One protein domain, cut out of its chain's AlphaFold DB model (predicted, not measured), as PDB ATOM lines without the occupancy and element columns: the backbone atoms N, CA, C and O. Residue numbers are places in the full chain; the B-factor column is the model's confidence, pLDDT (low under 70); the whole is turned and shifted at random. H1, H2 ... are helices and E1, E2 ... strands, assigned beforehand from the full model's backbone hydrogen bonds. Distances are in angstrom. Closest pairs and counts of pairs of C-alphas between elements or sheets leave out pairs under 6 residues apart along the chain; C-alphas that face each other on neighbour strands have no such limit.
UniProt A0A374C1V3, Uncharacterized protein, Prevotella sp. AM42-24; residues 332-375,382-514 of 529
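Overview. This is residues 332 to 375 and 382 to 514 of the 529 residues of an uncharacterized protein of Prevotella sp. AM42-24 (UniProt A0A374C1V3). A strongly twisted sheet of six strands curls round one helix, H5; H6, next after it, leads from near H5 into a loose cluster of helices on the other side of the model, where H4 and H7 pack on H6, H2 packs on H7 and the E5 and E6 end of the sheet, and H3 packs on H4. The printed part has 177 residues, with elements in the order E1 E2 H1 E3 E4 H2 H3 H4 E5 E6 H5 H6 H7. The sheet's order is E1 E2 E3 E4 E6 E5, all antiparallel, and the class is mixed, helices and strands. The whole is compact, with a radius of gyration of the C-alphas of 16.5 A and spans of 46 by 42 by 25 A.

Along the chain. Residues 332 to 344 hold no named element. Find C-alpha 345 at (136.697, 185.559, 158.553), where E1 begins and runs to 350. Then come E2, 353 to 361, 25.0 A; H1, 363 to 366; E3, 385 to 394, 29.3 A; and E4, 399 to 405. Next read H2, 407 to 414; H3, 418 to 430, 18.3 A; H4, 434 to 441; E5, 446 to 450; and E6, 453 to 463, 20.9 A, which bends by 89 degrees at 456. H5, 468 to 481, is 19.8 A long, and H6, 483 to 498, 21.9 A. H7, 503 to 512, ends at C-alpha 512, (132.970, 165.598, 164.393).

Arrangement. Look across the sheet: hairpin E1 and E2 has N 348 and O 355 at 2.9 A, E2 and E3 have N 358 and O 388 at 2.9 A, and hairpin E3 and E4 has N 391 and O 403 at 2.8 A. E4 and E6 have N 402 and O 458 at 2.9 A, and hairpin E5 and E6 has N 448 and O 455 at 2.9 A. These form two layers, helices on one face of a sheet, with H2, H5 and H6. The sheet curls round H5; the closest C-alphas of E2 and H5, Leu 356 and Gly 472, are 5.8 A apart. H2 runs across the strands, at 64 degrees to E6 on the local plane, and H4 only grazes the sheet with residues 439 to 441. The hub is H6: it touches H4 at Ala 492 and Leu 436, C-alphas 4.6 A apart, at a steep tilt of 63 degrees, opposite ways. With residues 493 to 497 alone it touches H7, Trp 497 to Arg 506, C-alphas 6.0 A apart, and with 490 to 494 alone H1, Ala 491 to Val 365, 5.9 A. H2 touches H7 at Gly 407 and Tyr 512, C-alphas 5.1 A apart. H3 and H4 form a helical hairpin at a shallow tilt of 24 degrees, their closest C-alphas, Leu 428 and Leu 437, 6.2 A apart. In H2, H3, H4, H5, H6 and H7 every O i to N i+4 pair is within hydrogen-bond range; H1 is too short for one.

Size, cuts and confidence. The C-alphas farthest apart, Ser 373 and Glu 466, are 49.7 A apart. Residues 376 to 381 are not printed, and C-alphas 375 and 382 stand 16.2 A apart across the cut. Of the links printed whole, each is tight. Mean pLDDT of the printed part is 91.1; residues 368 to 375 and 382 to 383 are under 70.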
ATOM      1  N   THR A 332     138.126 173.245 163.039       94.31
ATOM      2  CA  THR A 332     139.109 172.581 162.180       94.31
ATOM      3  C   THR A 332     140.441 173.333 162.184       94.31
ATOM      4  O   THR A 332     140.470 174.528 162.472       94.31
ATOM      5  N   PRO A 333     141.569 172.663 161.888       88.19
ATOM      6  CA  PRO A 333     142.874 173.323 161.820       88.19
ATOM      7  C   PRO A 333     143.090 174.126 160.528       88.19
ATOM      8  O   PRO A 333     144.183 174.637 160.314       88.19
ATOM      9  N   THR A 334     142.126 174.134 159.602       89.06
ATOM     10  CA  THR A 334     142.267 174.836 158.322       89.06
ATOM     11  C   THR A 334     140.927 175.361 157.838       89.06
ATOM     12  O   THR A 334     139.995 174.584 157.639       89.06
ATOM     13  N   SER A 335     140.874 176.629 157.464       90.12
ATOM     14  CA  SER A 335     139.701 177.263 156.861       90.12
ATOM     15  C   SER A 335     139.221 176.545 155.600       90.12
ATOM     16  O   SER A 335     138.026 176.451 155.359       90.12
ATOM     17  N   GLY A 336     140.126 175.969 154.805       86.50
ATOM     18  CA  GLY A 336     139.814 175.364 153.503       86.50
ATOM     19  C   GLY A 336     139.738 176.390 152.366       86.50
ATOM     20  O   GLY A 336     140.113 176.062 151.247       86.50
ATOM     21  N   GLU A 337     139.373 177.632 152.687       87.19
ATOM     22  CA  GLU A 337     139.381 178.807 151.806       87.19
ATOM     23  C   GLU A 337     140.378 179.864 152.309       87.19
ATOM     24  O   GLU A 337     140.678 179.928 153.504       87.19
ATOM     25  N   ILE A 338     140.910 180.709 151.425       88.38
ATOM     26  CA  ILE A 338     141.829 181.774 151.840       88.38
ATOM     27  C   ILE A 338     141.039 182.846 152.601       88.38
ATOM     28  O   ILE A 338     140.118 183.458 152.069       88.38
ATOM     29  N   ILE A 339     141.434 183.106 153.850       89.38
ATOM     30  CA  ILE A 339     140.957 184.272 154.602       89.38
ATOM     31  C   ILE A 339     141.779 185.490 154.149       89.38
ATOM     32  O   ILE A 339     143.011 185.432 154.252       89.38
ATOM     33  N   PRO A 340     141.144 186.569 153.648       88.12
ATOM     34  CA  PRO A 340     141.853 187.759 153.191       88.12
ATOM     35  C   PRO A 340     142.746 188.373 154.274       88.12
ATOM     36  O   PRO A 340     142.423 188.358 155.463       88.12
ATOM     37  N   GLU A 341     143.873 188.949 153.858       85.56
ATOM     38  CA  GLU A 341     144.796 189.618 154.774       85.56
ATOM     39  C   GLU A 341     144.096 190.779 155.504       85.56
ATOM     40  O   GLU A 341     143.365 191.566 154.903       85.56
ATOM     41  N   GLY A 342     144.290 190.865 156.824       83.81
ATOM     42  CA  GLY A 342     143.619 191.850 157.678       83.81
ATOM     43  C   GLY A 342     142.185 191.491 158.087       83.81
ATOM     44  O   GLY A 342     141.589 192.234 158.863       83.81
ATOM     45  N   GLN A 343     141.640 190.359 157.624       87.88
ATOM     46  CA  GLN A 343     140.349 189.833 158.070       87.88
ATOM     47  C   GLN A 343     140.522 188.624 158.996       87.88
ATOM     48  O   GLN A 343     141.524 187.909 158.961       87.88
ATOM     49  N   ASN A 344     139.513 188.391 159.834       90.50
ATOM     50  CA  ASN A 344     139.415 187.226 160.711       90.50
ATOM     51  C   ASN A 344     138.327 186.238 160.261       90.50
ATOM     52  O   ASN A 344     138.030 185.300 160.995       90.50
ATOM     53  N   PHE A 345     137.726 186.440 159.087       95.38
ATOM     54  CA  PHE A 345     136.697 185.559 158.553       95.38
ATOM     55  C   PHE A 345     136.725 185.486 157.028       95.38
ATOM     56  O   PHE A 345     137.331 186.323 156.364       95.38
ATOM     57  N   THR A 346     136.042 184.486 156.482       95.38
ATOM     58  CA  THR A 346     135.672 184.413 155.066       95.38
ATOM     59  C   THR A 346     134.303 183.748 154.919       95.38
ATOM     60  O   THR A 346     133.760 183.200 155.887       95.38
ATOM     61  N   VAL A 347     133.731 183.815 153.719       95.12
ATOM     62  CA  VAL A 347     132.455 183.183 153.372       95.12
ATOM     63  C   VAL A 347     132.675 182.208 152.227       95.12
ATOM     64  O   VAL A 347     133.319 182.547 151.238       95.12
ATOM     65  N   LEU A 348     132.111 181.008 152.344       94.56
ATOM     66  CA  LEU A 348     132.169 179.985 151.308       94.56
ATOM     67  C   LEU A 348     130.762 179.482 150.977       94.56
ATOM     68  O   LEU A 348     130.023 179.031 151.849       94.56
ATOM     69  N   CYS A 349     130.386 179.524 149.702       93.06
ATOM     70  CA  CYS A 349     129.107 178.993 149.234       93.06
ATOM     71  C   CYS A 349     129.316 177.620 148.596       93.06
ATOM     72  O   CYS A 349     129.884 177.529 147.513       93.06
ATOM     73  N   HIS A 350     128.835 176.555 149.232       91.94
ATOM     74  CA  HIS A 350     128.941 175.182 148.723       91.94
ATOM     75  C   HIS A 350     127.764 174.339 149.201       91.94
ATOM     76  O   HIS A 350     127.074 174.729 150.136       91.94
ATOM     77  N   ASN A 351     127.490 173.200 148.557       84.69
ATOM     78  CA  ASN A 351     126.430 172.262 148.977       84.69
ATOM     79  C   ASN A 351     125.048 172.917 149.238       84.69
ATOM     80  O   ASN A 351     124.255 172.431 150.050       84.69
ATOM     81  N   GLY A 352     124.751 174.031 148.558       85.75
ATOM     82  CA  GLY A 352     123.520 174.804 148.748       85.75
ATOM     83  C   GLY A 352     123.417 175.540 150.092       85.75
ATOM     84  O   GLY A 352     122.312 175.891 150.501       85.75
ATOM     85  N   ILE A 353     124.535 175.750 150.792       91.88
ATOM     86  CA  ILE A 353     124.629 176.539 152.023       91.88
ATOM     87  C   ILE A 353     125.592 177.715 151.846       91.88
ATOM     88  O   ILE A 353     126.475 177.699 150.989       91.88
ATOM     89  N   THR A 354     125.419 178.730 152.689       95.19
ATOM     90  CA  THR A 354     126.411 179.792 152.885       95.19
ATOM     91  C   THR A 354     127.117 179.528 154.199       95.19
ATOM     92  O   THR A 354     126.476 179.484 155.248       95.19
ATOM     93  N   GLU A 355     128.419 179.294 154.139       96.75
ATOM     94  CA  GLU A 355     129.255 179.012 155.293       96.75
ATOM     95  C   GLU A 355     130.043 180.258 155.691       96.75
ATOM     96  O   GLU A 355     130.755 180.835 154.876       96.75
ATOM     97  N   LEU A 356     129.933 180.647 156.955       97.19
ATOM     98  CA  LEU A 356     130.828 181.586 157.611       97.19
ATOM     99  C   LEU A 356     131.963 180.802 158.271       97.19
ATOM    100  O   LEU A 356     131.711 179.914 159.090       97.19
ATOM    101  N   ILE A 357     133.198 181.175 157.948       97.19
ATOM    102  CA  ILE A 357     134.410 180.578 158.506       97.19
ATOM    103  C   ILE A 357     135.120 181.652 159.324       97.19
ATOM    104  O   ILE A 357     135.570 182.651 158.765       97.19
ATOM    105  N   LEU A 358     135.191 181.464 160.641       95.19
ATOM    106  CA  LEU A 358     135.770 182.419 161.590       95.19
ATOM    107  C   LEU A 358     137.101 181.903 162.124       95.19
ATOM    108  O   LEU A 358     137.144 180.852 162.759       95.19
ATOM    109  N   ARG A 359     138.176 182.674 161.968       93.38
ATOM    110  CA  ARG A 359     139.439 182.378 162.639       93.38
ATOM    111  C   ARG A 359     139.288 182.614 164.136       93.38
ATOM    112  O   ARG A 359     138.846 183.677 164.573       93.38
ATOM    113  N   CYS A 360     139.699 181.638 164.930       90.94
ATOM    114  CA  CYS A 360     139.666 181.702 166.379       90.94
ATOM    115  C   CYS A 360     140.962 181.162 166.982       90.94
ATOM    116  O   CYS A 360     141.598 180.256 166.450       90.94
ATOM    117  N   ASN A 361     141.356 181.740 168.114       89.62
ATOM    118  CA  ASN A 361     142.489 181.264 168.893       89.62
ATOM    119  C   ASN A 361     141.959 180.676 170.201       89.62
ATOM    120  O   ASN A 361     141.343 181.379 171.003       89.62
ATOM    121  N   LEU A 362     142.180 179.380 170.403       89.06
ATOM    122  CA  LEU A 362     141.659 178.651 171.556       89.06
ATOM    123  C   LEU A 362     142.638 178.611 172.735       89.06
ATOM    124  O   LEU A 362     142.323 177.977 173.739       89.06
ATOM    125  N   ARG A 363     143.794 179.288 172.658       85.94
ATOM    126  CA  ARG A 363     144.848 179.244 173.687       85.94
ATOM    127  C   ARG A 363     144.294 179.541 175.077       85.94
ATOM    128  O   ARG A 363     144.532 178.779 176.002       85.94
ATOM    129  N   ASP A 364     143.492 180.591 175.215       82.69
ATOM    130  CA  ASP A 364     142.914 180.975 176.509       82.69
ATOM    131  C   ASP A 364     141.876 179.966 177.029       82.69
ATOM    132  O   ASP A 364     141.709 179.816 178.236       82.69
ATOM    133  N   VAL A 365     141.215 179.229 176.132       85.75
ATOM    134  CA  VAL A 365     140.284 178.145 176.486       85.75
ATOM    135  C   VAL A 365     141.054 176.888 176.915       85.75
ATOM    136  O   VAL A 365     140.616 176.150 177.800       85.75
ATOM    137  N   PHE A 366     142.219 176.644 176.311       82.81
ATOM    138  CA  PHE A 366     143.112 175.541 176.658       82.81
ATOM    139  C   PHE A 366     143.996 175.813 177.880       82.81
ATOM    140  O   PHE A 366     144.385 174.851 178.529       82.81
ATOM    141  N   LEU A 367     144.291 177.058 178.237       75.62
ATOM    142  CA  LEU A 367     145.219 177.390 179.332       75.62
ATOM    143  C   LEU A 367     144.534 177.900 180.612       75.62
ATOM    144  O   LEU A 367     145.213 178.521 181.419       75.62
ATOM    145  N   ASP A 368     143.213 177.700 180.745       60.19
ATOM    146  CA  ASP A 368     142.338 178.081 181.878       60.19
ATOM    147  C   ASP A 368     143.042 178.904 182.985       60.19
ATOM    148  O   ASP A 368     143.524 178.374 183.986       60.19
ATOM    149  N   LYS A 369     143.149 180.229 182.772       50.47
ATOM    150  CA  LYS A 369     144.030 181.148 183.533       50.47
ATOM    151  C   LYS A 369     143.736 181.231 185.041       50.47
ATOM    152  O   LYS A 369     144.525 181.828 185.778       50.47
ATOM    153  N   ASP A 370     142.626 180.652 185.490       45.28
ATOM    154  CA  ASP A 370     142.184 180.648 186.884       45.28
ATOM    155  C   ASP A 370     142.759 179.478 187.712       45.28
ATOM    156  O   ASP A 370     142.661 179.504 188.943       45.28
ATOM    157  N   ASP A 371     143.408 178.475 187.101       50.41
ATOM    158  CA  ASP A 371     144.112 177.426 187.855       50.41
ATOM    159  C   ASP A 371     145.576 177.827 188.110       50.41
ATOM    160  O   ASP A 371     146.406 177.905 187.207       50.41
ATOM    161  N   GLU A 372     145.931 178.042 189.383       44.22
ATOM    162  CA  GLU A 372     147.314 178.283 189.845       44.22
ATOM    163  C   GLU A 372     148.317 177.238 189.316       44.22
ATOM    164  O   GLU A 372     149.507 177.526 189.199       44.22
ATOM    165  N   SER A 373     147.855 176.025 188.978       45.97
ATOM    166  CA  SER A 373     148.708 174.971 188.414       45.97
ATOM    167  C   SER A 373     149.101 175.167 186.946       45.97
ATOM    168  O   SER A 373     150.077 174.544 186.524       45.97
ATOM    169  N   ASP A 374     148.427 176.063 186.217       46.06
ATOM    170  CA  ASP A 374     148.767 176.426 184.836       46.06
ATOM    171  C   ASP A 374     149.716 177.632 184.739       46.06
ATOM    172  O   ASP A 374     150.355 177.840 183.707       46.06
ATOM    173  N   LYS A 375     149.931 178.372 185.838       45.12
ATOM    174  CA  LYS A 375     150.862 179.521 185.887       45.12
ATOM    175  C   LYS A 375     152.332 179.143 185.676       45.12
ATOM    176  O   LYS A 375     153.124 179.993 185.281       45.12
ATOM    177  N   GLU A 382     152.350 175.834 170.798       63.50
ATOM    178  CA  GLU A 382     151.239 175.010 170.341       63.50
ATOM    179  C   GLU A 382     150.364 175.798 169.365       63.50
ATOM    180  O   GLU A 382     150.037 176.968 169.592       63.50
ATOM    181  N   ASP A 383     149.946 175.117 168.296       69.75
ATOM    182  CA  ASP A 383     149.006 175.654 167.320       69.75
ATOM    183  C   ASP A 383     147.575 175.602 167.881       69.75
ATOM    184  O   ASP A 383     146.840 174.605 167.782       69.75
ATOM    185  N   TYR A 384     147.214 176.697 168.551       82.94
ATOM    186  CA  TYR A 384     145.866 176.946 169.047       82.94
ATOM    187  C   TYR A 384     144.992 177.711 168.045       82.94
ATOM    188  O   TYR A 384     143.920 178.191 168.430       82.94
ATOM    189  N   GLU A 385     145.439 177.866 166.799       88.94
ATOM    190  CA  GLU A 385     144.661 178.523 165.758       88.94
ATOM    191  C   GLU A 385     143.713 177.515 165.105       88.94
ATOM    192  O   GLU A 385     144.101 176.435 164.657       88.94
ATOM    193  N   TYR A 386     142.431 177.861 165.104       93.00
ATOM    194  CA  TYR A 386     141.364 177.062 164.519       93.00
ATOM    195  C   TYR A 386     140.481 177.941 163.656       93.00
ATOM    196  O   TYR A 386     140.352 179.146 163.875       93.00
ATOM    197  N   ASP A 387     139.798 177.304 162.725       95.06
ATOM    198  CA  ASP A 387     138.734 177.908 161.953       95.06
ATOM    199  C   ASP A 387     137.403 177.292 162.398       95.06
ATOM    200  O   ASP A 387     137.246 176.068 162.475       95.06
ATOM    201  N   ALA A 388     136.474 178.166 162.777       96.94
ATOM    202  CA  ALA A 388     135.151 177.819 163.253       96.94
ATOM    203  C   ALA A 388     134.121 177.942 162.130       96.94
ATOM    204  O   ALA A 388     134.032 178.981 161.476       96.94
ATOM    205  N   HIS A 389     133.324 176.896 161.941       97.56
ATOM    206  CA  HIS A 389     132.451 176.735 160.781       97.56
ATOM    207  C   HIS A 389     130.970 176.869 161.160       97.56
ATOM    208  O   HIS A 389     130.453 176.095 161.977       97.56
ATOM    209  N   PHE A 390     130.271 177.819 160.535       97.81
ATOM    210  CA  PHE A 390     128.832 178.033 160.704       97.81
ATOM    211  C   PHE A 390     128.117 178.063 159.359       97.81
ATOM    212  O   PHE A 390     128.454 178.863 158.495       97.81
ATOM    213  N   ALA A 391     127.056 177.277 159.202       97.62
ATOM    214  CA  ALA A 391     126.115 177.487 158.111       97.62
ATOM    215  C   ALA A 391     125.119 178.588 158.491       97.62
ATOM    216  O   ALA A 391     124.520 178.555 159.569       97.62
ATOM    217  N   LEU A 392     124.923 179.541 157.584       97.50
ATOM    218  CA  LEU A 392     123.939 180.612 157.679       97.50
ATOM    219  C   LEU A 392     122.718 180.217 156.850       97.50
ATOM    220  O   LEU A 392     122.797 180.079 155.627       97.50
ATOM    221  N   VAL A 393     121.584 180.004 157.515       94.94
ATOM    222  CA  VAL A 393     120.340 179.578 156.864       94.94
ATOM    223  C   VAL A 393     119.238 180.612 157.047       94.94
ATOM    224  O   VAL A 393     119.139 181.254 158.093       94.94
ATOM    225  N   ASN A 394     118.396 180.752 156.026       94.12
ATOM    226  CA  ASN A 394     117.191 181.563 156.106       94.12
ATOM    227  C   ASN A 394     116.134 180.851 156.963       94.12
ATOM    228  O   ASN A 394     115.906 179.651 156.795       94.12
ATOM    229  N   THR A 395     115.492 181.581 157.867       91.38
ATOM    230  CA  THR A 395     114.320 181.113 158.613       91.38
ATOM    231  C   THR A 395     113.032 181.526 157.903       91.38
ATOM    232  O   THR A 395     113.025 182.453 157.094       91.38
ATOM    233  N   ASP A 396     111.905 180.906 158.257       86.75
ATOM    234  CA  ASP A 396     110.587 181.268 157.703       86.75
ATOM    235  C   ASP A 396     110.220 182.748 157.946       86.75
ATOM    236  O   ASP A 396     109.429 183.333 157.211       86.75
ATOM    237  N   GLY A 397     110.826 183.378 158.960       85.19
ATOM    238  CA  GLY A 397     110.666 184.798 159.281       85.19
ATOM    239  C   GLY A 397     111.611 185.745 158.531       85.19
ATOM    240  O   GLY A 397     111.672 186.923 158.884       85.19
ATOM    241  N   GLY A 398     112.387 185.261 157.553       92.44
ATOM    242  CA  GLY A 398     113.358 186.071 156.806       92.44
ATOM    243  C   GLY A 398     114.579 186.493 157.631       92.44
ATOM    244  O   GLY A 398     115.239 187.485 157.312       92.44
ATOM    245  N   LYS A 399     114.855 185.787 158.733       95.88
ATOM    246  CA  LYS A 399     116.014 186.018 159.603       95.88
ATOM    247  C   LYS A 399     117.083 184.966 159.362       95.88
ATOM    248  O   LYS A 399     116.818 183.907 158.801       95.88
ATOM    249  N   VAL A 400     118.297 185.242 159.818       96.81
ATOM    250  CA  VAL A 400     119.393 184.274 159.751       96.81
ATOM    251  C   VAL A 400     119.393 183.408 161.003       96.81
ATOM    252  O   VAL A 400     119.411 183.921 162.123       96.81
ATOM    253  N   LYS A 401     119.436 182.091 160.819       97.19
ATOM    254  CA  LYS A 401     119.834 181.134 161.853       97.19
ATOM    255  C   LYS A 401     121.242 180.641 161.528       97.19
ATOM    256  O   LYS A 401     121.504 180.213 160.407       97.19
ATOM    257  N   ALA A 402     122.145 180.724 162.498       97.75
ATOM    258  CA  ALA A 402     123.501 180.200 162.381       97.75
ATOM    259  C   ALA A 402     123.569 178.829 163.060       97.75
ATOM    260  O   ALA A 402     123.075 178.680 164.177       97.75
ATOM    261  N   ILE A 403     124.173 177.833 162.409       98.19
ATOM    262  CA  ILE A 403     124.368 176.490 162.972       98.19
ATOM    263  C   ILE A 403     125.801 176.006 162.764       98.19
ATOM    264  O   ILE A 403     126.306 176.027 161.644       98.19
ATOM    265  N   CYS A 404     126.442 175.527 163.832       97.88
ATOM    266  CA  CYS A 404     127.710 174.803 163.745       97.88
ATOM    267  C   CYS A 404     127.475 173.291 163.834       97.88
ATOM    268  O   CYS A 404     126.659 172.824 164.636       97.88
ATOM    269  N   SER A 405     128.211 172.514 163.039       97.31
ATOM    270  CA  SER A 405     128.058 171.057 162.993       97.31
ATOM    271  C   SER A 405     128.718 170.386 164.192       97.31
ATOM    272  O   SER A 405     129.896 170.609 164.468       97.31
ATOM    273  N   TRP A 406     127.968 169.521 164.877       97.62
ATOM    274  CA  TRP A 406     128.519 168.548 165.826       97.62
ATOM    275  C   TRP A 406     128.441 167.105 165.293       97.62
ATOM    276  O   TRP A 406     128.816 166.157 165.987       97.62
ATOM    277  N   GLY A 407     127.980 166.937 164.046       94.38
ATOM    278  CA  GLY A 407     127.980 165.685 163.283       94.38
ATOM    279  C   GLY A 407     127.514 164.468 164.082       94.38
ATOM    280  O   GLY A 407     126.472 164.497 164.735       94.38
ATOM    281  N   GLY A 408     128.325 163.406 164.087       94.25
ATOM    282  CA  GLY A 408     127.987 162.161 164.777       94.25
ATOM    283  C   GLY A 408     127.819 162.288 166.296       94.25
ATOM    284  O   GLY A 408     127.187 161.424 166.898       94.25
ATOM    285  N   PHE A 409     128.330 163.351 166.935       97.06
ATOM    286  CA  PHE A 409     128.005 163.630 168.340       97.06
ATOM    287  C   PHE A 409     126.520 163.977 168.483       97.06
ATOM    288  O   PHE A 409     125.840 163.433 169.353       97.06
ATOM    289  N   TYR A 410     126.015 164.859 167.614       97.69
ATOM    290  CA  TYR A 410     124.596 165.196 167.569       97.69
ATOM    291  C   TYR A 410     123.756 163.972 167.217       97.69
ATOM    292  O   TYR A 410     122.804 163.680 167.934       97.69
ATOM    293  N   ASP A 411     124.120 163.228 166.168       96.31
ATOM    294  CA  ASP A 411     123.321 162.076 165.736       96.31
ATOM    295  C   ASP A 411     123.226 161.012 166.843       96.31
ATOM    296  O   ASP A 411     122.144 160.482 167.093       96.31
ATOM    297  N   TYR A 412     124.321 160.763 167.576       97.06
ATOM    298  CA  TYR A 412     124.309 159.852 168.721       97.06
ATOM    299  C   TYR A 412     123.455 160.377 169.879       97.06
ATOM    300  O   TYR A 412     122.726 159.599 170.486       97.06
ATOM    301  N   TYR A 413     123.503 161.677 170.187       97.44
ATOM    302  CA  TYR A 413     122.648 162.283 171.212       97.44
ATOM    303  C   TYR A 413     121.165 162.243 170.842       97.44
ATOM    304  O   TYR A 413     120.333 161.893 171.676       97.44
ATOM    305  N   ALA A 414     120.834 162.575 169.597       96.88
ATOM    306  CA  ALA A 414     119.468 162.593 169.094       96.88
ATOM    307  C   ALA A 414     118.865 161.185 168.983       96.88
ATOM    308  O   ALA A 414     117.648 161.042 169.066       96.88
ATOM    309  N   SER A 415     119.695 160.146 168.824       97.00
ATOM    310  CA  SER A 415     119.236 158.754 168.819       97.00
ATOM    311  C   SER A 415     118.942 158.195 170.214       97.00
ATOM    312  O   SER A 415     118.421 157.087 170.308       97.00
ATOM    313  N   GLN A 416     119.326 158.896 171.286       96.75
ATOM    314  CA  GLN A 416     119.062 158.457 172.655       96.75
ATOM    315  C   GLN A 416     117.606 158.734 173.047       96.75
ATOM    316  O   GLN A 416     117.027 159.764 172.694       96.75
ATOM    317  N   SER A 417     117.037 157.846 173.860       97.31
ATOM    318  CA  SER A 417     115.774 158.100 174.560       97.31
ATOM    319  C   SER A 417     115.888 159.274 175.544       97.31
ATOM    320  O   SER A 417     116.978 159.751 175.869       97.31
ATOM    321  N   GLU A 418     114.753 159.771 176.033       95.75
ATOM    322  CA  GLU A 418     114.716 160.826 177.054       95.75
ATOM    323  C   GLU A 418     115.459 160.411 178.336       95.75
ATOM    324  O   GLU A 418     116.404 161.094 178.728       95.75
ATOM    325  N   ASP A 419     115.164 159.225 178.877       96.88
ATOM    326  CA  ASP A 419     115.862 158.648 180.035       96.88
ATOM    327  C   ASP A 419     117.386 158.543 179.839       96.88
ATOM    328  O   ASP A 419     118.172 158.719 180.773       96.88
ATOM    329  N   GLU A 420     117.841 158.190 178.633       97.06
ATOM    330  CA  GLU A 420     119.270 158.100 178.317       97.06
ATOM    331  C   GLU A 420     119.931 159.481 178.263       97.06
ATOM    332  O   GLU A 420     121.069 159.629 178.724       97.06
ATOM    333  N   ARG A 421     119.219 160.501 177.769       96.69
ATOM    334  CA  ARG A 421     119.694 161.892 177.770       96.69
ATOM    335  C   ARG A 421     119.762 162.462 179.184       96.69
ATOM    336  O   ARG A 421     120.794 163.026 179.538       96.69
ATOM    337  N   GLU A 422     118.764 162.223 180.029       96.69
ATOM    338  CA  GLU A 422     118.803 162.629 181.443       96.69
ATOM    339  C   GLU A 422     119.950 161.950 182.206       96.69
ATOM    340  O   GLU A 422     120.696 162.591 182.957       96.69
ATOM    341  N   LYS A 423     120.171 160.648 181.966       96.69
ATOM    342  CA  LYS A 423     121.342 159.933 182.498       96.69
ATOM    343  C   LYS A 423     122.641 160.541 181.991       96.69
ATOM    344  O   LYS A 423     123.618 160.595 182.743       96.69
ATOM    345  N   PHE A 424     122.702 160.964 180.731       96.88
ATOM    346  CA  PHE A 424     123.874 161.639 180.190       96.88
ATOM    347  C   PHE A 424     124.110 162.990 180.878       96.88
ATOM    348  O   PHE A 424     125.228 163.225 181.332       96.88
ATOM    349  N   HIS A 425     123.078 163.816 181.066       97.44
ATOM    350  CA  HIS A 425     123.171 165.095 181.782       97.44
ATOM    351  C   HIS A 425     123.629 164.915 183.234       97.44
ATOM    352  O   HIS A 425     124.597 165.543 183.658       97.44
ATOM    353  N   THR A 426     123.040 163.955 183.951       96.88
ATOM    354  CA  THR A 426     123.458 163.580 185.315       96.88
ATOM    355  C   THR A 426     124.927 163.141 185.349       96.88
ATOM    356  O   THR A 426     125.684 163.459 186.265       96.88
ATOM    357  N   ASN A 427     125.373 162.404 184.325       95.62
ATOM    358  CA  ASN A 427     126.770 162.004 184.192       95.62
ATOM    359  C   ASN A 427     127.704 163.186 183.909       95.62
ATOM    360  O   ASN A 427     128.844 163.136 184.369       95.62
ATOM    361  N   LEU A 428     127.276 164.192 183.139       96.25
ATOM    362  CA  LEU A 428     128.067 165.403 182.895       96.25
ATOM    363  C   LEU A 428     128.311 166.141 184.210       96.25
ATOM    364  O   LEU A 428     129.463 166.419 184.539       96.25
ATOM    365  N   GLU A 429     127.266 166.338 185.010       94.62
ATOM    366  CA  GLU A 429     127.366 166.961 186.331       94.62
ATOM    367  C   GLU A 429     128.288 166.163 187.267       94.62
ATOM    368  O   GLU A 429     129.319 166.666 187.720       94.62
ATOM    369  N   ALA A 430     128.004 164.871 187.472       92.25
ATOM    370  CA  ALA A 430     128.780 164.008 188.368       92.25
ATOM    371  C   ALA A 430     130.255 163.860 187.953       92.25
ATOM    372  O   ALA A 430     131.119 163.512 188.766       92.25
ATOM    373  N   LYS A 431     130.566 164.079 186.671       90.25
ATOM    374  CA  LYS A 431     131.926 163.992 186.129       90.25
ATOM    375  C   LYS A 431     132.566 165.352 185.865       90.25
ATOM    376  O   LYS A 431     133.670 165.344 185.328       90.25
ATOM    377  N   LYS A 432     131.937 166.445 186.312       90.50
ATOM    378  CA  LYS A 432     132.436 167.824 186.232       90.50
ATOM    379  C   LYS A 432     132.650 168.310 184.791       90.50
ATOM    380  O   LYS A 432     133.714 168.818 184.466       90.50
ATOM    381  N   TYR A 433     131.619 168.166 183.958       93.62
ATOM    382  CA  TYR A 433     131.519 168.772 182.621       93.62
ATOM    383  C   TYR A 433     130.432 169.868 182.584       93.62
ATOM    384  O   TYR A 433     129.410 169.705 181.903       93.62
ATOM    385  N   PRO A 434     130.564 170.942 183.391       95.06
ATOM    386  CA  PRO A 434     129.534 171.969 183.514       95.06
ATOM    387  C   PRO A 434     129.316 172.775 182.230       95.06
ATOM    388  O   PRO A 434     128.185 173.194 181.984       95.06
ATOM    389  N   ARG A 435     130.347 172.995 181.402       96.06
ATOM    390  CA  ARG A 435     130.222 173.843 180.204       96.06
ATOM    391  C   ARG A 435     129.363 173.159 179.144       96.06
ATOM    392  O   ARG A 435     128.450 173.791 178.615       96.06
ATOM    393  N   LEU A 436     129.581 171.865 178.883       97.19
ATOM    394  CA  LEU A 436     128.702 171.119 177.975       97.19
ATOM    395  C   LEU A 436     127.279 170.987 178.537       97.19
ATOM    396  O   LEU A 436     126.315 171.124 177.785       97.19
ATOM    397  N   LEU A 437     127.134 170.725 179.840       97.81
ATOM    398  CA  LEU A 437     125.812 170.611 180.460       97.81
ATOM    399  C   LEU A 437     125.012 171.909 180.305       97.81
ATOM    400  O   LEU A 437     123.859 171.869 179.876       97.81
ATOM    401  N   TYR A 438     125.639 173.051 180.597       97.31
ATOM    402  CA  TYR A 438     125.040 174.368 180.403       97.31
ATOM    403  C   TYR A 438     124.631 174.582 178.943       97.31
ATOM    404  O   TYR A 438     123.489 174.953 178.669       97.31
ATOM    405  N   LEU A 439     125.527 174.274 178.001       96.94
ATOM    406  CA  LEU A 439     125.267 174.435 176.572       96.94
ATOM    407  C   LEU A 439     124.048 173.619 176.106       96.94
ATOM    408  O   LEU A 439     123.239 174.117 175.328       96.94
ATOM    409  N   LEU A 440     123.871 172.400 176.625       97.12
ATOM    410  CA  LEU A 440     122.754 171.516 176.275       97.12
ATOM    411  C   LEU A 440     121.411 171.883 176.925       97.12
ATOM    412  O   LEU A 440     120.378 171.452 176.416       97.12
ATOM    413  N   THR A 441     121.411 172.593 178.058       95.31
ATOM    414  CA  THR A 441     120.210 172.712 178.913       95.31
ATOM    415  C   THR A 441     119.772 174.140 179.221       95.31
ATOM    416  O   THR A 441     118.588 174.365 179.451       95.31
ATOM    417  N   GLN A 442     120.700 175.095 179.260       94.00
ATOM    418  CA  GLN A 442     120.462 176.441 179.798       94.00
ATOM    419  C   GLN A 442     120.920 177.568 178.866       94.00
ATOM    420  O   GLN A 442     120.592 178.727 179.118       94.00
ATOM    421  N   SER A 443     121.701 177.261 177.830       93.81
ATOM    422  CA  SER A 443     122.207 178.277 176.908       93.81
ATOM    423  C   SER A 443     121.137 178.789 175.936       93.81
ATOM    424  O   SER A 443     120.067 178.204 175.784       93.81
ATOM    425  N   GLU A 444     121.459 179.877 175.232       94.75
ATOM    426  CA  GLU A 444     120.639 180.403 174.132       94.75
ATOM    427  C   GLU A 444     120.658 179.496 172.886       94.75
ATOM    428  O   GLU A 444     119.823 179.650 171.992       94.75
ATOM    429  N   TYR A 445     121.597 178.547 172.810       97.31
ATOM    430  CA  TYR A 445     121.694 177.625 171.690       97.31
ATOM    431  C   TYR A 445     120.666 176.500 171.789       97.31
ATOM    432  O   TYR A 445     120.454 175.893 172.837       97.31
ATOM    433  N   LYS A 446     120.102 176.137 170.638       97.25
ATOM    434  CA  LYS A 446     119.306 174.922 170.470       97.25
ATOM    435  C   LYS A 446     120.185 173.820 169.900       97.25
ATOM    436  O   LYS A 446     120.816 174.015 168.860       97.25
ATOM    437  N   PHE A 447     120.203 172.660 170.550       97.69
ATOM    438  CA  PHE A 447     120.858 171.469 170.014       97.69
ATOM    439  C   PHE A 447     119.879 170.707 169.114       97.69
ATOM    440  O   PHE A 447     119.087 169.894 169.587       97.69
ATOM    441  N   GLU A 448     119.882 171.033 167.821       97.06
ATOM    442  CA  GLU A 448     118.867 170.610 166.850       97.06
ATOM    443  C   GLU A 448     119.455 170.294 165.462       97.06
ATOM    444  O   GLU A 448     120.640 170.506 165.195       97.06
ATOM    445  N   LYS A 449     118.613 169.763 164.562       96.94
ATOM    446  CA  LYS A 449     118.965 169.501 163.161       96.94
ATOM    447  C   LYS A 449     118.299 170.523 162.252       96.94
ATOM    448  O   LYS A 449     117.082 170.517 162.101       96.94
ATOM    449  N   VAL A 450     119.101 171.361 161.602       95.00
ATOM    450  CA  VAL A 450     118.637 172.457 160.741       95.00
ATOM    451  C   VAL A 450     119.200 172.265 159.344       95.00
ATOM    452  O   VAL A 450     120.406 172.122 159.163       95.00
ATOM    453  N   ASN A 451     118.321 172.220 158.338       92.00
ATOM    454  CA  ASN A 451     118.689 171.966 156.940       92.00
ATOM    455  C   ASN A 451     119.603 170.727 156.761       92.00
ATOM    456  O   ASN A 451     120.488 170.693 155.907       92.00
ATOM    457  N   GLY A 452     119.412 169.693 157.587       93.00
ATOM    458  CA  GLY A 452     120.220 168.470 157.574       93.00
ATOM    459  C   GLY A 452     121.550 168.542 158.338       93.00
ATOM    460  O   GLY A 452     122.206 167.512 158.454       93.00
ATOM    461  N   ILE A 453     121.925 169.693 158.901       96.62
ATOM    462  CA  ILE A 453     123.108 169.864 159.758       96.62
ATOM    463  C   ILE A 453     122.677 169.670 161.211       96.62
ATOM    464  O   ILE A 453     121.765 170.348 161.671       96.62
ATOM    465  N   GLY A 454     123.291 168.723 161.919       97.38
ATOM    466  CA  GLY A 454     123.032 168.468 163.338       97.38
ATOM    467  C   GLY A 454     124.065 169.152 164.226       97.38
ATOM    468  O   GLY A 454     125.266 168.945 164.038       97.38
ATOM    469  N   GLY A 455     123.620 169.949 165.194       98.06
ATOM    470  CA  GLY A 455     124.521 170.616 166.129       98.06
ATOM    471  C   GLY A 455     123.860 171.749 166.899       98.06
ATOM    472  O   GLY A 455     122.654 171.728 167.139       98.06
ATOM    473  N   PHE A 456     124.657 172.729 167.321       98.44
ATOM    474  CA  PHE A 456     124.145 173.900 168.029       98.44
ATOM    475  C   PHE A 456     123.790 175.005 167.047       98.44
ATOM    476  O   PHE A 456     124.614 175.406 166.223       98.44
ATOM    477  N   SER A 457     122.563 175.504 167.161       97.94
ATOM    478  CA  SER A 457     122.065 176.605 166.351       97.94
ATOM    479  C   SER A 457     121.515 177.743 167.198       97.94
ATOM    480  O   SER A 457     121.068 177.537 168.328       97.94
ATOM    481  N   ILE A 458     121.563 178.945 166.639       97.00
ATOM    482  CA  ILE A 458     121.046 180.161 167.254       97.00
ATOM    483  C   ILE A 458     120.342 181.013 166.199       97.00
ATOM    484  O   ILE A 458     120.831 181.182 165.079       97.00
ATOM    485  N   GLU A 459     119.167 181.528 166.549       94.81
ATOM    486  CA  GLU A 459     118.452 182.503 165.726       94.81
ATOM    487  C   GLU A 459     119.017 183.894 165.990       94.81
ATOM    488  O   GLU A 459     119.188 184.301 167.138       94.81
ATOM    489  N   THR A 460     119.324 184.617 164.919       94.88
ATOM    490  CA  THR A 460     119.879 185.968 164.990       94.88
ATOM    491  C   THR A 460     118.822 186.999 164.601       94.88
ATOM    492  O   THR A 460     117.798 186.690 163.988       94.88
ATOM    493  N   ASP A 461     119.083 188.260 164.919       92.88
ATOM    494  CA  ASP A 461     118.287 189.407 164.486       92.88
ATOM    495  C   ASP A 461     118.626 189.882 163.059       92.88
ATOM    496  O   ASP A 461     117.934 190.755 162.515       92.88
ATOM    497  N   ILE A 462     119.624 189.269 162.419       96.12
ATOM    498  CA  ILE A 462     120.089 189.587 161.068       96.12
ATOM    499  C   ILE A 462     118.988 189.256 160.054       96.12
ATOM    500  O   ILE A 462     118.440 188.156 160.045       96.12
ATOM    501  N   ILE A 463     118.660 190.218 159.188       95.75
ATOM    502  CA  ILE A 463     117.773 189.999 158.037       95.75
ATOM    503  C   ILE A 463     118.539 189.207 156.979       95.75
ATOM    504  O   ILE A 463     119.651 189.596 156.616       95.75
ATOM    505  N   TYR A 464     117.941 188.121 156.492       94.56
ATOM    506  CA  TYR A 464     118.525 187.317 155.429       94.56
ATOM    507  C   TYR A 464     118.615 188.126 154.127       94.56
ATOM    508  O   TYR A 464     117.689 188.850 153.763       94.56
ATOM    509  N   THR A 465     119.737 187.998 153.427       93.69
ATOM    510  CA  THR A 465     120.007 188.646 152.140       93.69
ATOM    511  C   THR A 465     120.679 187.640 151.209       93.69
ATOM    512  O   THR A 465     121.374 186.739 151.676       93.69
ATOM    513  N   GLU A 466     120.465 187.789 149.902       91.00
ATOM    514  CA  GLU A 466     121.167 187.004 148.873       91.00
ATOM    515  C   GLU A 466     122.613 187.487 148.654       91.00
ATOM    516  O   GLU A 466     123.408 186.802 148.016       91.00
ATOM    517  N   ASP A 467     122.972 188.655 149.199       94.50
ATOM    518  CA  ASP A 467     124.354 189.129 149.248       94.50
ATOM    519  C   ASP A 467     125.128 188.367 150.333       94.50
ATOM    520  O   ASP A 467     125.044 188.676 151.525       94.50
ATOM    521  N   MET A 468     125.858 187.336 149.910       91.75
ATOM    522  CA  MET A 468     126.534 186.399 150.807       91.75
ATOM    523  C   MET A 468     127.708 187.031 151.560       91.75
ATOM    524  O   MET A 468     127.973 186.648 152.701       91.75
ATOM    525  N   GLU A 469     128.381 188.019 150.968       91.56
ATOM    526  CA  GLU A 469     129.450 188.755 151.647       91.56
ATOM    527  C   GLU A 469     128.870 189.632 152.759       91.56
ATOM    528  O   GLU A 469     129.343 189.587 153.897       91.56
ATOM    529  N   GLU A 470     127.789 190.364 152.475       94.94
ATOM    530  CA  GLU A 470     127.086 191.170 153.479       94.94
ATOM    531  C   GLU A 470     126.471 190.295 154.584       94.94
ATOM    532  O   GLU A 470     126.520 190.649 155.769       94.94
ATOM    533  N   LEU A 471     125.928 189.129 154.219       95.19
ATOM    534  CA  LEU A 471     125.407 188.141 155.163       95.19
ATOM    535  C   LEU A 471     126.503 187.667 156.127       95.19
ATOM    536  O   LEU A 471     126.305 187.671 157.346       95.19
ATOM    537  N   GLY A 472     127.668 187.301 155.586       94.44
ATOM    538  CA  GLY A 472     128.825 186.879 156.368       94.44
ATOM    539  C   GLY A 472     129.386 187.987 157.250       94.44
ATOM    540  O   GLY A 472     129.656 187.744 158.425       94.44
ATOM    541  N   ARG A 473     129.487 189.219 156.734       95.56
ATOM    542  CA  ARG A 473     129.937 190.388 157.505       95.56
ATOM    543  C   ARG A 473     129.052 190.623 158.729       95.56
ATOM    544  O   ARG A 473     129.568 190.722 159.841       95.56
ATOM    545  N   ARG A 474     127.724 190.646 158.551       96.62
ATOM    546  CA  ARG A 474     126.767 190.820 159.662       96.62
ATOM    547  C   ARG A 474     126.828 189.672 160.665       96.62
ATOM    548  O   ARG A 474     126.721 189.901 161.867       96.62
ATOM    549  N   ALA A 475     127.005 188.440 160.189       95.62
ATOM    550  CA  ALA A 475     127.135 187.280 161.063       95.62
ATOM    551  C   ALA A 475     128.446 187.307 161.871       95.62
ATOM    552  O   ALA A 475     128.430 187.029 163.071       95.62
ATOM    553  N   ASN A 476     129.565 187.714 161.264       95.12
ATOM    554  CA  ASN A 476     130.823 187.940 161.978       95.12
ATOM    555  C   ASN A 476     130.684 189.043 163.041       95.12
ATOM    556  O   ASN A 476     131.136 188.871 164.175       95.12
ATOM    557  N   GLU A 477     130.014 190.153 162.716       95.31
ATOM    558  CA  GLU A 477     129.717 191.224 163.678       95.31
ATOM    559  C   GLU A 477     128.882 190.715 164.857       95.31
ATOM    560  O   GLU A 477     129.210 191.005 166.008       95.31
ATOM    561  N   PHE A 478     127.862 189.895 164.595       95.50
ATOM    562  CA  PHE A 478     127.049 189.266 165.636       95.50
ATOM    563  C   PHE A 478     127.898 188.431 166.606       95.50
ATOM    564  O   PHE A 478     127.804 188.625 167.820       95.50
ATOM    565  N   PHE A 479     128.761 187.543 166.097       93.88
ATOM    566  CA  PHE A 479     129.624 186.713 166.948       93.88
ATOM    567  C   PHE A 479     130.728 187.511 167.650       93.88
ATOM    568  O   PHE A 479     131.086 187.185 168.780       93.88
ATOM    569  N   THR A 480     131.229 188.579 167.028       91.38
ATOM    570  CA  THR A 480     132.239 189.462 167.630       91.38
ATOM    571  C   THR A 480     131.651 190.269 168.790       91.38
ATOM    572  O   THR A 480     132.234 190.314 169.872       91.38
ATOM    573  N   LEU A 481     130.469 190.866 168.599       92.75
ATOM    574  CA  LEU A 481     129.765 191.626 169.639       92.75
ATOM    575  C   LEU A 481     129.259 190.728 170.773       92.75
ATOM    576  O   LEU A 481     129.152 191.173 171.915       92.75
ATOM    577  N   ARG A 482     128.959 189.461 170.469       90.69
ATOM    578  CA  ARG A 482     128.504 188.447 171.428       90.69
ATOM    579  C   ARG A 482     129.551 187.354 171.618       90.69
ATOM    580  O   ARG A 482     129.239 186.163 171.575       90.69
ATOM    581  N   SER A 483     130.795 187.759 171.862       87.75
ATOM    582  CA  SER A 483     131.933 186.845 172.026       87.75
ATOM    583  C   SER A 483     131.717 185.777 173.107       87.75
ATOM    584  O   SER A 483     132.268 184.680 173.013       87.75
ATOM    585  N   SER A 484     130.867 186.049 174.105       89.19
ATOM    586  CA  SER A 484     130.454 185.081 175.124       89.19
ATOM    587  C   SER A 484     129.739 183.860 174.537       89.19
ATOM    588  O   SER A 484     130.011 182.748 174.981       89.19
ATOM    589  N   LEU A 485     128.886 184.029 173.521       91.12
ATOM    590  CA  LEU A 485     128.180 182.924 172.862       91.12
ATOM    591  C   LEU A 485     129.160 182.005 172.133       91.12
ATOM    592  O   LEU A 485     129.137 180.787 172.308       91.12
ATOM    593  N   PHE A 486     130.083 182.601 171.378       92.00
ATOM    594  CA  PHE A 486     131.138 181.852 170.707       92.00
ATOM    595  C   PHE A 486     132.027 181.110 171.720       92.00
ATOM    596  O   PHE A 486     132.280 179.914 171.573       92.00
ATOM    597  N   THR A 487     132.410 181.789 172.805       92.38
ATOM    598  CA  THR A 487     133.222 181.209 173.885       92.38
ATOM    599  C   THR A 487     132.524 180.030 174.570       92.38
ATOM    600  O   THR A 487     133.187 179.059 174.933       92.38
ATOM    601  N   GLN A 488     131.196 180.062 174.733       94.38
ATOM    602  CA  GLN A 488     130.437 178.933 175.290       94.38
ATOM    603  C   GLN A 488     130.570 177.673 174.421       94.38
ATOM    604  O   GLN A 488     130.848 176.597 174.955       94.38
ATOM    605  N   LEU A 489     130.437 177.804 173.093       96.00
ATOM    606  CA  LEU A 489     130.590 176.686 172.153       96.00
ATOM    607  C   LEU A 489     132.000 176.092 172.206       96.00
ATOM    608  O   LEU A 489     132.169 174.879 172.363       96.00
ATOM    609  N   THR A 490     133.022 176.944 172.085       95.06
ATOM    610  CA  THR A 490     134.417 176.492 172.049       95.06
ATOM    611  C   THR A 490     134.837 175.890 173.383       95.06
ATOM    612  O   THR A 490     135.500 174.855 173.409       95.06
ATOM    613  N   ALA A 491     134.414 176.478 174.503       94.19
ATOM    614  CA  ALA A 491     134.789 175.983 175.817       94.19
ATOM    615  C   ALA A 491     134.122 174.651 176.173       94.19
ATOM    616  O   ALA A 491     134.775 173.805 176.778       94.19
ATOM    617  N   ALA A 492     132.874 174.417 175.755       96.00
ATOM    618  CA  ALA A 492     132.245 173.102 175.889       96.00
ATOM    619  C   ALA A 492     132.976 172.032 175.057       96.00
ATOM    620  O   ALA A 492     133.189 170.913 175.532       96.00
ATOM    621  N   ALA A 493     133.408 172.371 173.836       95.88
ATOM    622  CA  ALA A 493     134.164 171.445 172.998       95.88
ATOM    623  C   ALA A 493     135.530 171.088 173.617       95.88
ATOM    624  O   ALA A 493     135.875 169.908 173.727       95.88
ATOM    625  N   VAL A 494     136.278 172.090 174.086       93.44
ATOM    626  CA  VAL A 494     137.584 171.896 174.740       93.44
ATOM    627  C   VAL A 494     137.451 171.123 176.057       93.44
ATOM    628  O   VAL A 494     138.250 170.222 176.311       93.44
ATOM    629  N   GLU A 495     136.423 171.397 176.867       93.00
ATOM    630  CA  GLU A 495     136.155 170.686 178.128       93.00
ATOM    631  C   GLU A 495     136.019 169.170 177.912       93.00
ATOM    632  O   GLU A 495     136.631 168.361 178.618       93.00
ATOM    633  N   ILE A 496     135.259 168.763 176.891       93.81
ATOM    634  CA  ILE A 496     135.073 167.346 176.561       93.81
ATOM    635  C   ILE A 496     136.347 166.737 175.979       93.81
ATOM    636  O   ILE A 496     136.668 165.593 176.312       93.81
ATOM    637  N   TRP A 497     137.085 167.483 175.151       91.75
ATOM    638  CA  TRP A 497     138.345 167.008 174.576       91.75
ATOM    639  C   TRP A 497     139.382 166.722 175.666       91.75
ATOM    640  O   TRP A 497     139.957 165.632 175.689       91.75
ATOM    641  N   LYS A 498     139.549 167.659 176.609       88.69
ATOM    642  CA  LYS A 498     140.443 167.535 177.771       88.69
ATOM    643  C   LYS A 498     139.996 166.436 178.734       88.69
ATOM    644  O   LYS A 498     140.795 165.885 179.488       88.69
ATOM    645  N   GLY A 499     138.713 166.097 178.732       89.31
ATOM    646  CA  GLY A 499     138.136 165.084 179.595       89.31
ATOM    647  C   GLY A 499     138.733 163.679 179.424       89.31
ATOM    648  O   GLY A 499     138.894 163.157 178.327       89.31
ATOM    649  N   THR A 500     138.960 162.976 180.535       86.88
ATOM    650  CA  THR A 500     139.410 161.562 180.524       86.88
ATOM    651  C   THR A 500     138.281 160.545 180.733       86.88
ATOM    652  O   THR A 500     138.502 159.320 180.751       86.88
ATOM    653  N   ARG A 501     137.057 161.046 180.925       86.75
ATOM    654  CA  ARG A 501     135.823 160.279 181.118       86.75
ATOM    655  C   ARG A 501     134.959 160.386 179.852       86.75
ATOM    656  O   ARG A 501     135.338 161.044 178.896       86.75
ATOM    657  N   LEU A 502     133.821 159.681 179.828       90.12
ATOM    658  CA  LEU A 502     132.864 159.715 178.705       90.12
ATOM    659  C   LEU A 502     133.499 159.345 177.347       90.12
ATOM    660  O   LEU A 502     133.347 160.051 176.359       90.12
ATOM    661  N   LEU A 503     134.204 158.206 177.306       87.94
ATOM    662  CA  LEU A 503     135.058 157.812 176.177       87.94
ATOM    663  C   LEU A 503     134.364 157.866 174.805       87.94
ATOM    664  O   LEU A 503     134.961 158.376 173.865       87.94
ATOM    665  N   VAL A 504     133.127 157.367 174.700       91.69
ATOM    666  CA  VAL A 504     132.358 157.372 173.441       91.69
ATOM    667  C   VAL A 504     132.104 158.807 172.969       91.69
ATOM    668  O   VAL A 504     132.417 159.149 171.835       91.69
ATOM    669  N   TRP A 505     131.629 159.672 173.866       94.81
ATOM    670  CA  TRP A 505     131.373 161.083 173.575       94.81
ATOM    671  C   TRP A 505     132.640 161.836 173.179       94.81
ATOM    672  O   TRP A 505     132.615 162.605 172.224       94.81
ATOM    673  N   ARG A 506     133.767 161.566 173.848       91.38
ATOM    674  CA  ARG A 506     135.060 162.149 173.468       91.38
ATOM    675  C   ARG A 506     135.497 161.700 172.071       91.38
ATOM    676  O   ARG A 506     135.959 162.531 171.303       91.38
ATOM    677  N   GLN A 507     135.345 160.422 171.725       90.19
ATOM    678  CA  GLN A 507     135.694 159.925 170.386       90.19
ATOM    679  C   GLN A 507     134.842 160.575 169.290       90.19
ATOM    680  O   GLN A 507     135.369 160.941 168.242       90.19
ATOM    681  N   LEU A 508     133.542 160.756 169.542       94.44
ATOM    682  CA  LEU A 508     132.653 161.480 168.633       94.44
ATOM    683  C   LEU A 508     133.063 162.954 168.519       94.44
ATOM    684  O   LEU A 508     133.148 163.477 167.412       94.44
ATOM    685  N   LEU A 509     133.393 163.601 169.637       95.12
ATOM    686  CA  LEU A 509     133.849 164.990 169.660       95.12
ATOM    687  C   LEU A 509     135.148 165.190 168.862       95.12
ATOM    688  O   LEU A 509     135.210 166.068 168.004       95.12
ATOM    689  N   GLN A 510     136.157 164.345 169.096       90.44
ATOM    690  CA  GLN A 510     137.438 164.374 168.376       90.44
ATOM    691  C   GLN A 510     137.280 164.152 166.873       90.44
ATOM    692  O   GLN A 510     138.169 164.507 166.105       90.44
ATOM    693  N   ARG A 511     136.166 163.540 166.455       91.38
ATOM    694  CA  ARG A 511     135.889 163.270 165.051       91.38
ATOM    695  C   ARG A 511     135.052 164.323 164.354       91.38
ATOM    696  O   ARG A 511     135.320 164.627 163.198       91.38
ATOM    697  N   TYR A 512     134.033 164.829 165.032       93.94
ATOM    698  CA  TYR A 512     132.970 165.598 164.393       93.94
ATOM    699  C   TYR A 512     132.870 167.040 164.882       93.94
ATOM    700  O   TYR A 512     132.075 167.796 164.330       93.94
ATOM    701  N   VAL A 513     133.647 167.427 165.898       96.12
ATOM    702  CA  VAL A 513     133.543 168.756 166.517       96.12
ATOM    703  C   VAL A 513     134.892 169.460 166.560       96.12
ATOM    704  O   VAL A 513     134.999 170.547 166.015       96.12
ATOM    705  N   LEU A 514     135.909 168.868 167.194       94.50
ATOM    706  CA  LEU A 514     137.198 169.518 167.447       94.50
ATOM    707  C   LEU A 514     138.347 168.633 166.964       94.50
ATOM    708  O   LEU A 514     138.764 167.703 167.657       94.50
TER     709      LEU A 514